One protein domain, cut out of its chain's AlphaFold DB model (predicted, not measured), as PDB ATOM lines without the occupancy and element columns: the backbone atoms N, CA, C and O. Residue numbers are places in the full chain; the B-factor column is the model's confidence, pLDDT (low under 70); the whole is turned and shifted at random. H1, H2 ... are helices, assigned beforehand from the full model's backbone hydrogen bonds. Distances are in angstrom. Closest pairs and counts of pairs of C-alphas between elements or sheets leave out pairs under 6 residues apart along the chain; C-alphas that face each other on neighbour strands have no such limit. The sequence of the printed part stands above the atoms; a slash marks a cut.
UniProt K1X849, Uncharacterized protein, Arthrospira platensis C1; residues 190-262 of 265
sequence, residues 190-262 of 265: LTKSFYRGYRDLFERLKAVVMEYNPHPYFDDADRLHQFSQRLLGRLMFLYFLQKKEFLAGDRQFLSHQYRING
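Overview. This is residues 190 to 262 of the 265 residues of an uncharacterized protein of Arthrospira platensis C1 (UniProt K1X849). Two long helices, H1 and H2, cross as a lopsided X, H1 with its later half and H2 with its earlier half, and a short third helix, H3, packs near the far end of H2 on the same side as H1. Residues 190 to 197 of H1 stick out beyond the crossing, and H1 and H3 stay apart. The printed part has 73 residues, with three named helices in the order H1, H2, H3 and no named strand; the class is all helix. The whole is loose, with a radius of gyration of the C-alphas of 14.6 A, and flat, spanning 40 by 33 by 16 A.

Arrangement. H1, residues 190 to 212, touches H2, residues 221 to 243, with residues 202 to 210 alone, and H2 meets this touch with residues 224 to 232 alone. Their closest C-alphas, those of Lys 206 and Ser 228, are 6.1 A apart. They run opposite ways at a steep tilt of 55 degrees. H2 touches H3, residues 253 to 260, with residues 238 to 242 alone. The closest C-alphas here are those of Gln 242 and Phe 253, 6.1 A apart, and the lines are about perpendicular at 74 degrees. H1 and H3 are apart. In H1, H2 and H3 every O i to N i+4 pair is within hydrogen-bond range.

Along the chain. H1 begins at C-alpha 190, (-28.928, -74.352, 51.600), and is 32.1 A long from first to last C-alpha. H2 begins at C-alpha 221, (-3.224, -87.961, 46.838), and is 32.9 A long. H3 is 10.4 A long and ends at C-alpha 260, (-26.938, -103.743, 63.806).

Size, cuts and confidence. The C-alphas of Pro 216 and Gly 249, the two farthest apart, are 40.2 A from each other. Residues 190 to 197, 211 to 216 and 256 to 262 stand free. The printed part has no cut, and both links are short. The mean pLDDT of the printed part is 89.3; residues 190, 191 and 262 are under 70.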
ATOM      1  N   LEU A 190     -29.109 -73.030  51.017       60.81
ATOM      2  CA  LEU A 190     -28.928 -74.352  51.600       60.81
ATOM      3  C   LEU A 190     -28.026 -75.243  50.751       60.81
ATOM      4  O   LEU A 190     -27.149 -75.897  51.299       60.81
ATOM      5  N   THR A 191     -28.189 -75.265  49.429       66.56
ATOM      6  CA  THR A 191     -27.290 -76.034  48.557       66.56
ATOM      7  C   THR A 191     -25.842 -75.596  48.773       66.56
ATOM      8  O   THR A 191     -24.942 -76.432  48.838       66.56
ATOM      9  N   LYS A 192     -25.607 -74.293  48.991       76.19
ATOM     10  CA  LYS A 192     -24.282 -73.760  49.337       76.19
ATOM     11  C   LYS A 192     -23.800 -74.209  50.720       76.19
ATOM     12  O   LYS A 192     -22.633 -74.579  50.836       76.19
ATOM     13  N   SER A 193     -24.635 -74.171  51.760       72.12
ATOM     14  CA  SER A 193     -24.226 -74.611  53.105       72.12
ATOM     15  C   SER A 193     -24.007 -76.125  53.177       72.12
ATOM     16  O   SER A 193     -22.998 -76.564  53.724       72.12
ATOM     17  N   PHE A 194     -24.874 -76.910  52.535       73.94
ATOM     18  CA  PHE A 194     -24.707 -78.347  52.336       73.94
ATOM     19  C   PHE A 194     -23.396 -78.650  51.615       73.94
ATOM     20  O   PHE A 194     -22.625 -79.475  52.090       73.94
ATOM     21  N   TYR A 195     -23.095 -77.951  50.515       79.75
ATOM     22  CA  TYR A 195     -21.843 -78.153  49.785       79.75
ATOM     23  C   TYR A 195     -20.612 -77.858  50.651       79.75
ATOM     24  O   TYR A 195     -19.648 -78.620  50.622       79.75
ATOM     25  N   ARG A 196     -20.647 -76.789  51.460       86.00
ATOM     26  CA  ARG A 196     -19.565 -76.488  52.414       86.00
ATOM     27  C   ARG A 196     -19.398 -77.612  53.436       86.00
ATOM     28  O   ARG A 196     -18.299 -78.134  53.563       86.00
ATOM     29  N   GLY A 197     -20.485 -78.043  54.079       85.94
ATOM     30  CA  GLY A 197     -20.442 -79.142  55.047       85.94
ATOM     31  C   GLY A 197     -19.988 -80.467  54.427       85.94
ATOM     32  O   GLY A 197     -19.189 -81.186  55.019       85.94
ATOM     33  N   TYR A 198     -20.434 -80.767  53.207       87.56
ATOM     34  CA  TYR A 198     -20.008 -81.942  52.450       87.56
ATOM     35  C   TYR A 198     -18.510 -81.899  52.141       87.56
ATOM     36  O   TYR A 198     -17.823 -82.900  52.315       87.56
ATOM     37  N   ARG A 199     -17.985 -80.741  51.724       90.69
ATOM     38  CA  ARG A 199     -16.550 -80.552  51.483       90.69
ATOM     39  C   ARG A 199     -15.740 -80.750  52.764       90.69
ATOM     40  O   ARG A 199     -14.719 -81.426  52.739       90.69
ATOM     41  N   ASP A 200     -16.200 -80.200  53.881       93.44
ATOM     42  CA  ASP A 200     -15.489 -80.331  55.153       93.44
ATOM     43  C   ASP A 200     -15.515 -81.798  55.650       93.44
ATOM     44  O   ASP A 200     -14.500 -82.320  56.116       93.44
ATOM     45  N   LEU A 201     -16.634 -82.514  55.459       93.38
ATOM     46  CA  LEU A 201     -16.728 -83.965  55.688       93.38
ATOM     47  C   LEU A 201     -15.817 -84.770  54.758       93.38
ATOM     48  O   LEU A 201     -15.224 -85.756  55.189       93.38
ATOM     49  N   PHE A 202     -15.703 -84.363  53.496       94.88
ATOM     50  CA  PHE A 202     -14.840 -84.999  52.508       94.88
ATOM     51  C   PHE A 202     -13.365 -84.915  52.912       94.88
ATOM     52  O   PHE A 202     -12.668 -85.929  52.895       94.88
ATOM     53  N   GLU A 203     -12.900 -83.742  53.347       95.25
ATOM     54  CA  GLU A 203     -11.523 -83.586  53.828       95.25
ATOM     55  C   GLU A 203     -11.280 -84.354  55.132       95.25
ATOM     56  O   GLU A 203     -10.254 -85.021  55.273       95.25
ATOM     57  N   ARG A 204     -12.251 -84.361  56.055       95.69
ATOM     58  CA  ARG A 204     -12.165 -85.188  57.266       95.69
ATOM     59  C   ARG A 204     -12.091 -86.679  56.937       95.69
ATOM     60  O   ARG A 204     -11.308 -87.396  57.554       95.69
ATOM     61  N   LEU A 205     -12.881 -87.151  55.974       95.25
ATOM     62  CA  LEU A 205     -12.848 -88.542  55.535       95.25
ATOM     63  C   LEU A 205     -11.477 -88.909  54.967       95.25
ATOM     64  O   LEU A 205     -10.953 -89.954  55.330       95.25
ATOM     65  N   LYS A 206     -10.878 -88.056  54.127       95.31
ATOM     66  CA  LYS A 206      -9.524 -88.290  53.602       95.31
ATOM     67  C   LYS A 206      -8.507 -88.456  54.729       95.31
ATOM     68  O   LYS A 206      -7.727 -89.403  54.693       95.31
ATOM     69  N   ALA A 207      -8.555 -87.576  55.731       94.38
ATOM     70  CA  ALA A 207      -7.672 -87.657  56.891       94.38
ATOM     71  C   ALA A 207      -7.848 -88.984  57.651       94.38
ATOM     72  O   ALA A 207      -6.868 -89.675  57.900       94.38
ATOM     73  N   VAL A 208      -9.094 -89.389  57.930       95.38
ATOM     74  CA  VAL A 208      -9.398 -90.657  58.619       95.38
ATOM     75  C   VAL A 208      -8.983 -91.871  57.783       95.38
ATOM     76  O   VAL A 208      -8.416 -92.824  58.307       95.38
ATOM     77  N   VAL A 209      -9.233 -91.867  56.472       94.25
ATOM     78  CA  VAL A 209      -8.823 -92.976  55.597       94.25
ATOM     79  C   VAL A 209      -7.306 -93.128  55.615       94.25
ATOM     80  O   VAL A 209      -6.827 -94.242  55.796       94.25
ATOM     81  N   MET A 210      -6.564 -92.027  55.492       93.12
ATOM     82  CA  MET A 210      -5.103 -92.040  55.535       93.12
ATOM     83  C   MET A 210      -4.568 -92.506  56.899       93.12
ATOM     84  O   MET A 210      -3.672 -93.342  56.947       93.12
ATOM     85  N   GLU A 211      -5.135 -92.014  58.003       94.31
ATOM     86  CA  GLU A 211      -4.702 -92.347  59.368       94.31
ATOM     87  C   GLU A 211      -4.905 -93.832  59.706       94.31
ATOM     88  O   GLU A 211      -4.008 -94.479  60.245       94.31
ATOM     89  N   TYR A 212      -6.067 -94.392  59.362       93.75
ATOM     90  CA  TYR A 212      -6.448 -95.750  59.766       93.75
ATOM     91  C   TYR A 212      -6.138 -96.827  58.716       93.75
ATOM     92  O   TYR A 212      -6.402 -98.005  58.952       93.75
ATOM     93  N   ASN A 213      -5.578 -96.459  57.558       91.94
ATOM     94  CA  ASN A 213      -5.211 -97.405  56.500       91.94
ATOM     95  C   ASN A 213      -3.775 -97.134  56.019       91.94
ATOM     96  O   ASN A 213      -3.598 -96.563  54.941       91.94
ATOM     97  N   PRO A 214      -2.745 -97.562  56.780       87.19
ATOM     98  CA  PRO A 214      -1.339 -97.387  56.420       87.19
ATOM     99  C   PRO A 214      -0.957 -98.346  55.282       87.19
ATOM    100  O   PRO A 214      -0.299 -99.367  55.474       87.19
ATOM    101  N   HIS A 215      -1.439 -98.045  54.081       92.12
ATOM    102  CA  HIS A 215      -1.219 -98.817  52.871       92.12
ATOM    103  C   HIS A 215      -0.757 -97.869  51.754       92.12
ATOM    104  O   HIS A 215      -1.441 -96.870  51.524       92.12
ATOM    105  N   PRO A 216       0.293 -98.206  50.971       91.88
ATOM    106  CA  PRO A 216       0.869 -97.315  49.948       91.88
ATOM    107  C   PRO A 216      -0.117 -96.792  48.895       91.88
ATOM    108  O   PRO A 216       0.139 -95.824  48.187       91.88
ATOM    109  N   TYR A 217      -1.266 -97.452  48.764       91.88
ATOM    110  CA  TYR A 217      -2.369 -96.988  47.923       91.88
ATOM    111  C   TYR A 217      -2.915 -95.614  48.338       91.88
ATOM    112  O   TYR A 217      -3.318 -94.860  47.457       91.88
ATOM    113  N   PHE A 218      -2.951 -95.308  49.639       94.31
ATOM    114  CA  PHE A 218      -3.518 -94.070  50.183       94.31
ATOM    115  C   PHE A 218      -2.487 -92.949  50.384       94.31
ATOM    116  O   PHE A 218      -2.891 -91.823  50.662       94.31
ATOM    117  N   ASP A 219      -1.196 -93.227  50.177       91.44
ATOM    118  CA  ASP A 219      -0.135 -92.206  50.167       91.44
ATOM    119  C   ASP A 219      -0.192 -91.333  48.899       91.44
ATOM    120  O   ASP A 219       0.283 -90.197  48.878       91.44
ATOM    121  N   ASP A 220      -0.799 -91.856  47.828       94.62
ATOM    122  CA  ASP A 220      -1.074 -91.122  46.597       94.62
ATOM    123  C   ASP A 220      -2.337 -90.255  46.756       94.62
ATOM    124  O   ASP A 220      -3.446 -90.751  46.991       94.62
ATOM    125  N   ALA A 221      -2.164 -88.939  46.611       92.75
ATOM    126  CA  ALA A 221      -3.224 -87.961  46.838       92.75
ATOM    127  C   ALA A 221      -4.423 -88.128  45.886       92.75
ATOM    128  O   ALA A 221      -5.567 -87.938  46.313       92.75
ATOM    129  N   ASP A 222      -4.187 -88.517  44.629       95.50
ATOM    130  CA  ASP A 222      -5.246 -88.703  43.636       95.50
ATOM    131  C   ASP A 222      -6.071 -89.952  43.952       95.50
ATOM    132  O   ASP A 222      -7.305 -89.921  43.907       95.50
ATOM    133  N   ARG A 223      -5.417 -91.049  44.350       95.44
ATOM    134  CA  ARG A 223      -6.093 -92.284  44.774       95.44
ATOM    135  C   ARG A 223      -6.906 -92.078  46.044       95.44
ATOM    136  O   ARG A 223      -8.066 -92.498  46.092       95.44
ATOM    137  N   LEU A 224      -6.347 -91.392  47.042       95.75
ATOM    138  CA  LEU A 224      -7.058 -91.037  48.272       95.75
ATOM    139  C   LEU A 224      -8.290 -90.165  47.977       95.75
ATOM    140  O   LEU A 224      -9.376 -90.413  48.518       95.75
ATOM    141  N   HIS A 225      -8.147 -89.179  47.085       95.50
ATOM    142  CA  HIS A 225      -9.248 -88.327  46.643       95.50
ATOM    143  C   HIS A 225     -10.349 -89.140  45.944       95.50
ATOM    144  O   HIS A 225     -11.512 -89.080  46.349       95.50
ATOM    145  N   GLN A 226      -9.992 -89.946  44.939       96.38
ATOM    146  CA  GLN A 226     -10.941 -90.762  44.175       96.38
ATOM    147  C   GLN A 226     -11.674 -91.780  45.053       96.38
ATOM    148  O   GLN A 226     -12.885 -91.972  44.902       96.38
ATOM    149  N   PHE A 227     -10.964 -92.432  45.976       96.06
ATOM    150  CA  PHE A 227     -11.572 -93.359  46.926       96.06
ATOM    151  C   PHE A 227     -12.611 -92.648  47.797       96.06
ATOM    152  O   PHE A 227     -13.766 -93.076  47.849       96.06
ATOM    153  N   SER A 228     -12.226 -91.526  48.412       96.19
ATOM    154  CA  SER A 228     -13.102 -90.738  49.290       96.19
ATOM    155  C   SER A 228     -14.336 -90.227  48.540       96.19
ATOM    156  O   SER A 228     -15.458 -90.316  49.044       96.19
ATOM    157  N   GLN A 229     -14.158 -89.785  47.290       95.12
ATOM    158  CA  GLN A 229     -15.248 -89.335  46.421       95.12
ATOM    159  C   GLN A 229     -16.218 -90.463  46.084       95.12
ATOM    160  O   GLN A 229     -17.431 -90.285  46.190       95.12
ATOM    161  N   ARG A 230     -15.704 -91.636  45.702       96.50
ATOM    162  CA  ARG A 230     -16.540 -92.805  45.403       96.50
ATOM    163  C   ARG A 230     -17.298 -93.280  46.634       96.50
ATOM    164  O   ARG A 230     -18.465 -93.644  46.506       96.50
ATOM    165  N   LEU A 231     -16.657 -93.288  47.802       94.50
ATOM    166  CA  LEU A 231     -17.281 -93.710  49.051       94.50
ATOM    167  C   LEU A 231     -18.435 -92.776  49.433       94.50
ATOM    168  O   LEU A 231     -19.567 -93.242  49.570       94.50
ATOM    169  N   LEU A 232     -18.187 -91.466  49.521       93.62
ATOM    170  CA  LEU A 232     -19.239 -90.501  49.856       93.62
ATOM    171  C   LEU A 232     -20.341 -90.455  48.798       93.62
ATOM    172  O   LEU A 232     -21.518 -90.444  49.154       93.62
ATOM    173  N   GLY A 233     -19.990 -90.523  47.512       92.88
ATOM    174  CA  GLY A 233     -20.970 -90.594  46.428       92.88
ATOM    175  C   GLY A 233     -21.897 -91.809  46.549       92.88
ATOM    176  O   GLY A 233     -23.107 -91.686  46.369       92.88
ATOM    177  N   ARG A 234     -21.362 -92.980  46.923       95.38
ATOM    178  CA  ARG A 234     -22.162 -94.194  47.158       95.38
ATOM    179  C   ARG A 234     -23.039 -94.083  48.399       95.38
ATOM    180  O   ARG A 234     -24.197 -94.480  48.337       95.38
ATOM    181  N   LEU A 235     -22.527 -93.527  49.497       92.69
ATOM    182  CA  LEU A 235     -23.324 -93.294  50.707       92.69
ATOM    183  C   LEU A 235     -24.485 -92.332  50.431       92.69
ATOM    184  O   LEU A 235     -25.619 -92.613  50.812       92.69
ATOM    185  N   MET A 236     -24.228 -91.249  49.691       89.75
ATOM    186  CA  MET A 236     -25.263 -90.324  49.226       89.75
ATOM    187  C   MET A 236     -26.294 -91.025  48.336       89.75
ATOM    188  O   MET A 236     -27.495 -90.837  48.512       89.75
ATOM    189  N   PHE A 237     -25.851 -91.869  47.403       92.94
ATOM    190  CA  PHE A 237     -26.754 -92.634  46.547       92.94
ATOM    191  C   PHE A 237     -27.651 -93.588  47.348       92.94
ATOM    192  O   PHE A 237     -28.868 -93.586  47.168       92.94
ATOM    193  N   LEU A 238     -27.076 -94.346  48.284       93.25
ATOM    194  CA  LEU A 238     -27.840 -95.220  49.176       93.25
ATOM    195  C   LEU A 238     -28.827 -94.427  50.041       93.25
ATOM    196  O   LEU A 238     -29.958 -94.872  50.232       93.25
ATOM    197  N   TYR A 239     -28.444 -93.230  50.502       89.56
ATOM    198  CA  TYR A 239     -29.344 -92.328  51.220       89.56
ATOM    199  C   TYR A 239     -30.575 -91.945  50.375       89.56
ATOM    200  O   TYR A 239     -31.700 -91.936  50.878       89.56
ATOM    201  N   PHE A 240     -30.399 -91.677  49.077       88.56
ATOM    202  CA  PHE A 240     -31.526 -91.404  48.180       88.56
ATOM    203  C   PHE A 240     -32.409 -92.633  47.935       88.56
ATOM    204  O   PHE A 240     -33.626 -92.486  47.825       88.56
ATOM    205  N   LEU A 241     -31.831 -93.836  47.880       91.19
ATOM    206  CA  LEU A 241     -32.606 -95.071  47.746       91.19
ATOM    207  C   LEU A 241     -33.453 -95.358  48.993       91.19
ATOM    208  O   LEU A 241     -34.647 -95.612  48.852       91.19
ATOM    209  N   GLN A 242     -32.892 -95.251  50.207       92.62
ATOM    210  CA  GLN A 242     -33.687 -95.443  51.436       92.62
ATOM    211  C   GLN A 242     -34.809 -94.407  51.566       92.62
ATOM    212  O   GLN A 242     -35.897 -94.734  52.021       92.62
ATOM    213  N   LYS A 243     -34.585 -93.160  51.122       81.94
ATOM    214  CA  LYS A 243     -35.606 -92.097  51.134       81.94
ATOM    215  C   LYS A 243     -36.840 -92.464  50.312       81.94
ATOM    216  O   LYS A 243     -37.930 -92.013  50.640       81.94
ATOM    217  N   LYS A 244     -36.655 -93.268  49.264       84.94
ATOM    218  CA  LYS A 244     -37.722 -93.815  48.421       84.94
ATOM    219  C   LYS A 244     -38.216 -95.184  48.896       84.94
ATOM    220  O   LYS A 244     -38.916 -95.847  48.147       84.94
ATOM    221  N   GLU A 245     -37.808 -95.624  50.089       86.31
ATOM    222  CA  GLU A 245     -38.142 -96.936  50.660       86.31
ATOM    223  C   GLU A 245     -37.624 -98.124  49.825       86.31
ATOM    224  O   GLU A 245     -37.999 -99.274  50.043       86.31
ATOM    225  N   PHE A 246     -36.684 -97.887  48.901       92.44
ATOM    226  CA  PHE A 246     -36.136 -98.931  48.025       92.44
ATOM    227  C   PHE A 246     -35.148 -99.858  48.738       92.44
ATOM    228  O   PHE A 246     -34.767-100.893  48.195       92.44
ATOM    229  N   LEU A 247     -34.730 -99.507  49.956       91.38
ATOM    230  CA  LEU A 247     -33.908-100.359  50.808       91.38
ATOM    231  C   LEU A 247     -34.797-100.985  51.887       91.38
ATOM    232  O   LEU A 247     -34.979-100.416  52.957       91.38
ATOM    233  N   ALA A 248     -35.375-102.147  51.567       90.75
ATOM    234  CA  ALA A 248     -36.217-102.950  52.462       90.75
ATOM    235  C   ALA A 248     -37.454-102.229  53.044       90.75
ATOM    236  O   ALA A 248     -37.914-102.583  54.126       90.75
ATOM    237  N   GLY A 249     -37.994-101.217  52.357       89.06
ATOM    238  CA  GLY A 249     -39.116-100.430  52.879       89.06
ATOM    239  C   GLY A 249     -38.731 -99.459  54.002       89.06
ATOM    240  O   GLY A 249     -39.603 -98.844  54.606       89.06
ATOM    241  N   ASP A 250     -37.438 -99.321  54.315       85.56
ATOM    242  CA  ASP A 250     -36.966 -98.637  55.517       85.56
ATOM    243  C   ASP A 250     -36.307 -97.290  55.185       85.56
ATOM    244  O   ASP A 250     -35.212 -97.216  54.619       85.56
ATOM    245  N   ARG A 251     -36.949 -96.191  55.601       84.94
ATOM    246  CA  ARG A 251     -36.411 -94.826  55.439       84.94
ATOM    247  C   ARG A 251     -35.180 -94.539  56.307       84.94
ATOM    248  O   ARG A 251     -34.491 -93.546  56.066       84.94
ATOM    249  N   GLN A 252     -34.898 -95.382  57.299       86.00
ATOM    250  CA  GLN A 252     -33.739 -95.315  58.193       86.00
ATOM    251  C   GLN A 252     -32.765 -96.487  57.986       86.00
ATOM    252  O   GLN A 252     -31.900 -96.714  58.837       86.00
ATOM    253  N   PHE A 253     -32.854 -97.181  56.844       91.19
ATOM    254  CA  PHE A 253     -32.090 -98.393  56.543       91.19
ATOM    255  C   PHE A 253     -30.605 -98.279  56.895       91.19
ATOM    256  O   PHE A 253     -30.083 -99.106  57.637       91.19
ATOM    257  N   LEU A 254     -29.913 -97.236  56.427       89.69
ATOM    258  CA  LEU A 254     -28.480 -97.063  56.686       89.69
ATOM    259  C   LEU A 254     -28.167 -96.935  58.181       89.69
ATOM    260  O   LEU A 254     -27.192 -97.513  58.652       89.69
ATOM    261  N   SER A 255     -28.990 -96.205  58.938       88.00
ATOM    262  CA  SER A 255     -28.809 -96.048  60.385       88.00
ATOM    263  C   SER A 255     -29.072 -97.350  61.134       88.00
ATOM    264  O   SER A 255     -28.319 -97.686  62.047       88.00
ATOM    265  N   HIS A 256     -30.102 -98.103  60.744       90.25
ATOM    266  CA  HIS A 256     -30.371 -99.418  61.319       90.25
ATOM    267  C   HIS A 256     -29.249-100.405  61.010       90.25
ATOM    268  O   HIS A 256     -28.721-101.016  61.934       90.25
ATOM    269  N   GLN A 257     -28.808-100.491  59.754       89.62
ATOM    270  CA  GLN A 257     -27.687-101.349  59.368       89.62
ATOM    271  C   GLN A 257     -26.397-100.969  60.097       89.62
ATOM    272  O   GLN A 257     -25.675-101.851  60.551       89.62
ATOM    273  N   TYR A 258     -26.113 -99.677  60.270       85.94
ATOM    274  CA  TYR A 258     -24.939 -99.239  61.023       85.94
ATOM    275  C   TYR A 258     -24.993 -99.683  62.495       85.94
ATOM    276  O   TYR A 258     -24.004-100.202  63.011       85.94
ATOM    277  N   ARG A 259     -26.156 -99.556  63.156       86.94
ATOM    278  CA  ARG A 259     -26.349-100.005  64.550       86.94
ATOM    279  C   ARG A 259     -26.273-101.526  64.695       86.94
ATOM    280  O   ARG A 259     -25.640-102.008  65.627       86.94
ATOM    281  N   ILE A 260     -26.911-102.270  63.788       84.75
ATOM    282  CA  ILE A 260     -26.938-103.743  63.806       84.75
ATOM    283  C   ILE A 260     -25.522-104.310  63.673       84.75
ATOM    284  O   ILE A 260     -25.171-105.254  64.372       84.75
ATOM    285  N   ASN A 261     -24.697-103.709  62.815       77.44
ATOM    286  CA  ASN A 261     -23.344-104.191  62.542       77.44
ATOM    287  C   ASN A 261     -22.287-103.706  63.556       77.44
ATOM    288  O   ASN A 261     -21.097-103.902  63.330       77.44
ATOM    289  N   GLY A 262     -22.698-103.112  64.684       56.12
ATOM    290  CA  GLY A 262     -21.850-103.003  65.876       56.12
ATOM    291  C   GLY A 262     -20.700-101.993  65.829       56.12
ATOM    292  O   GLY A 262     -19.806-102.081  66.667       56.12
TER     293      GLY A 262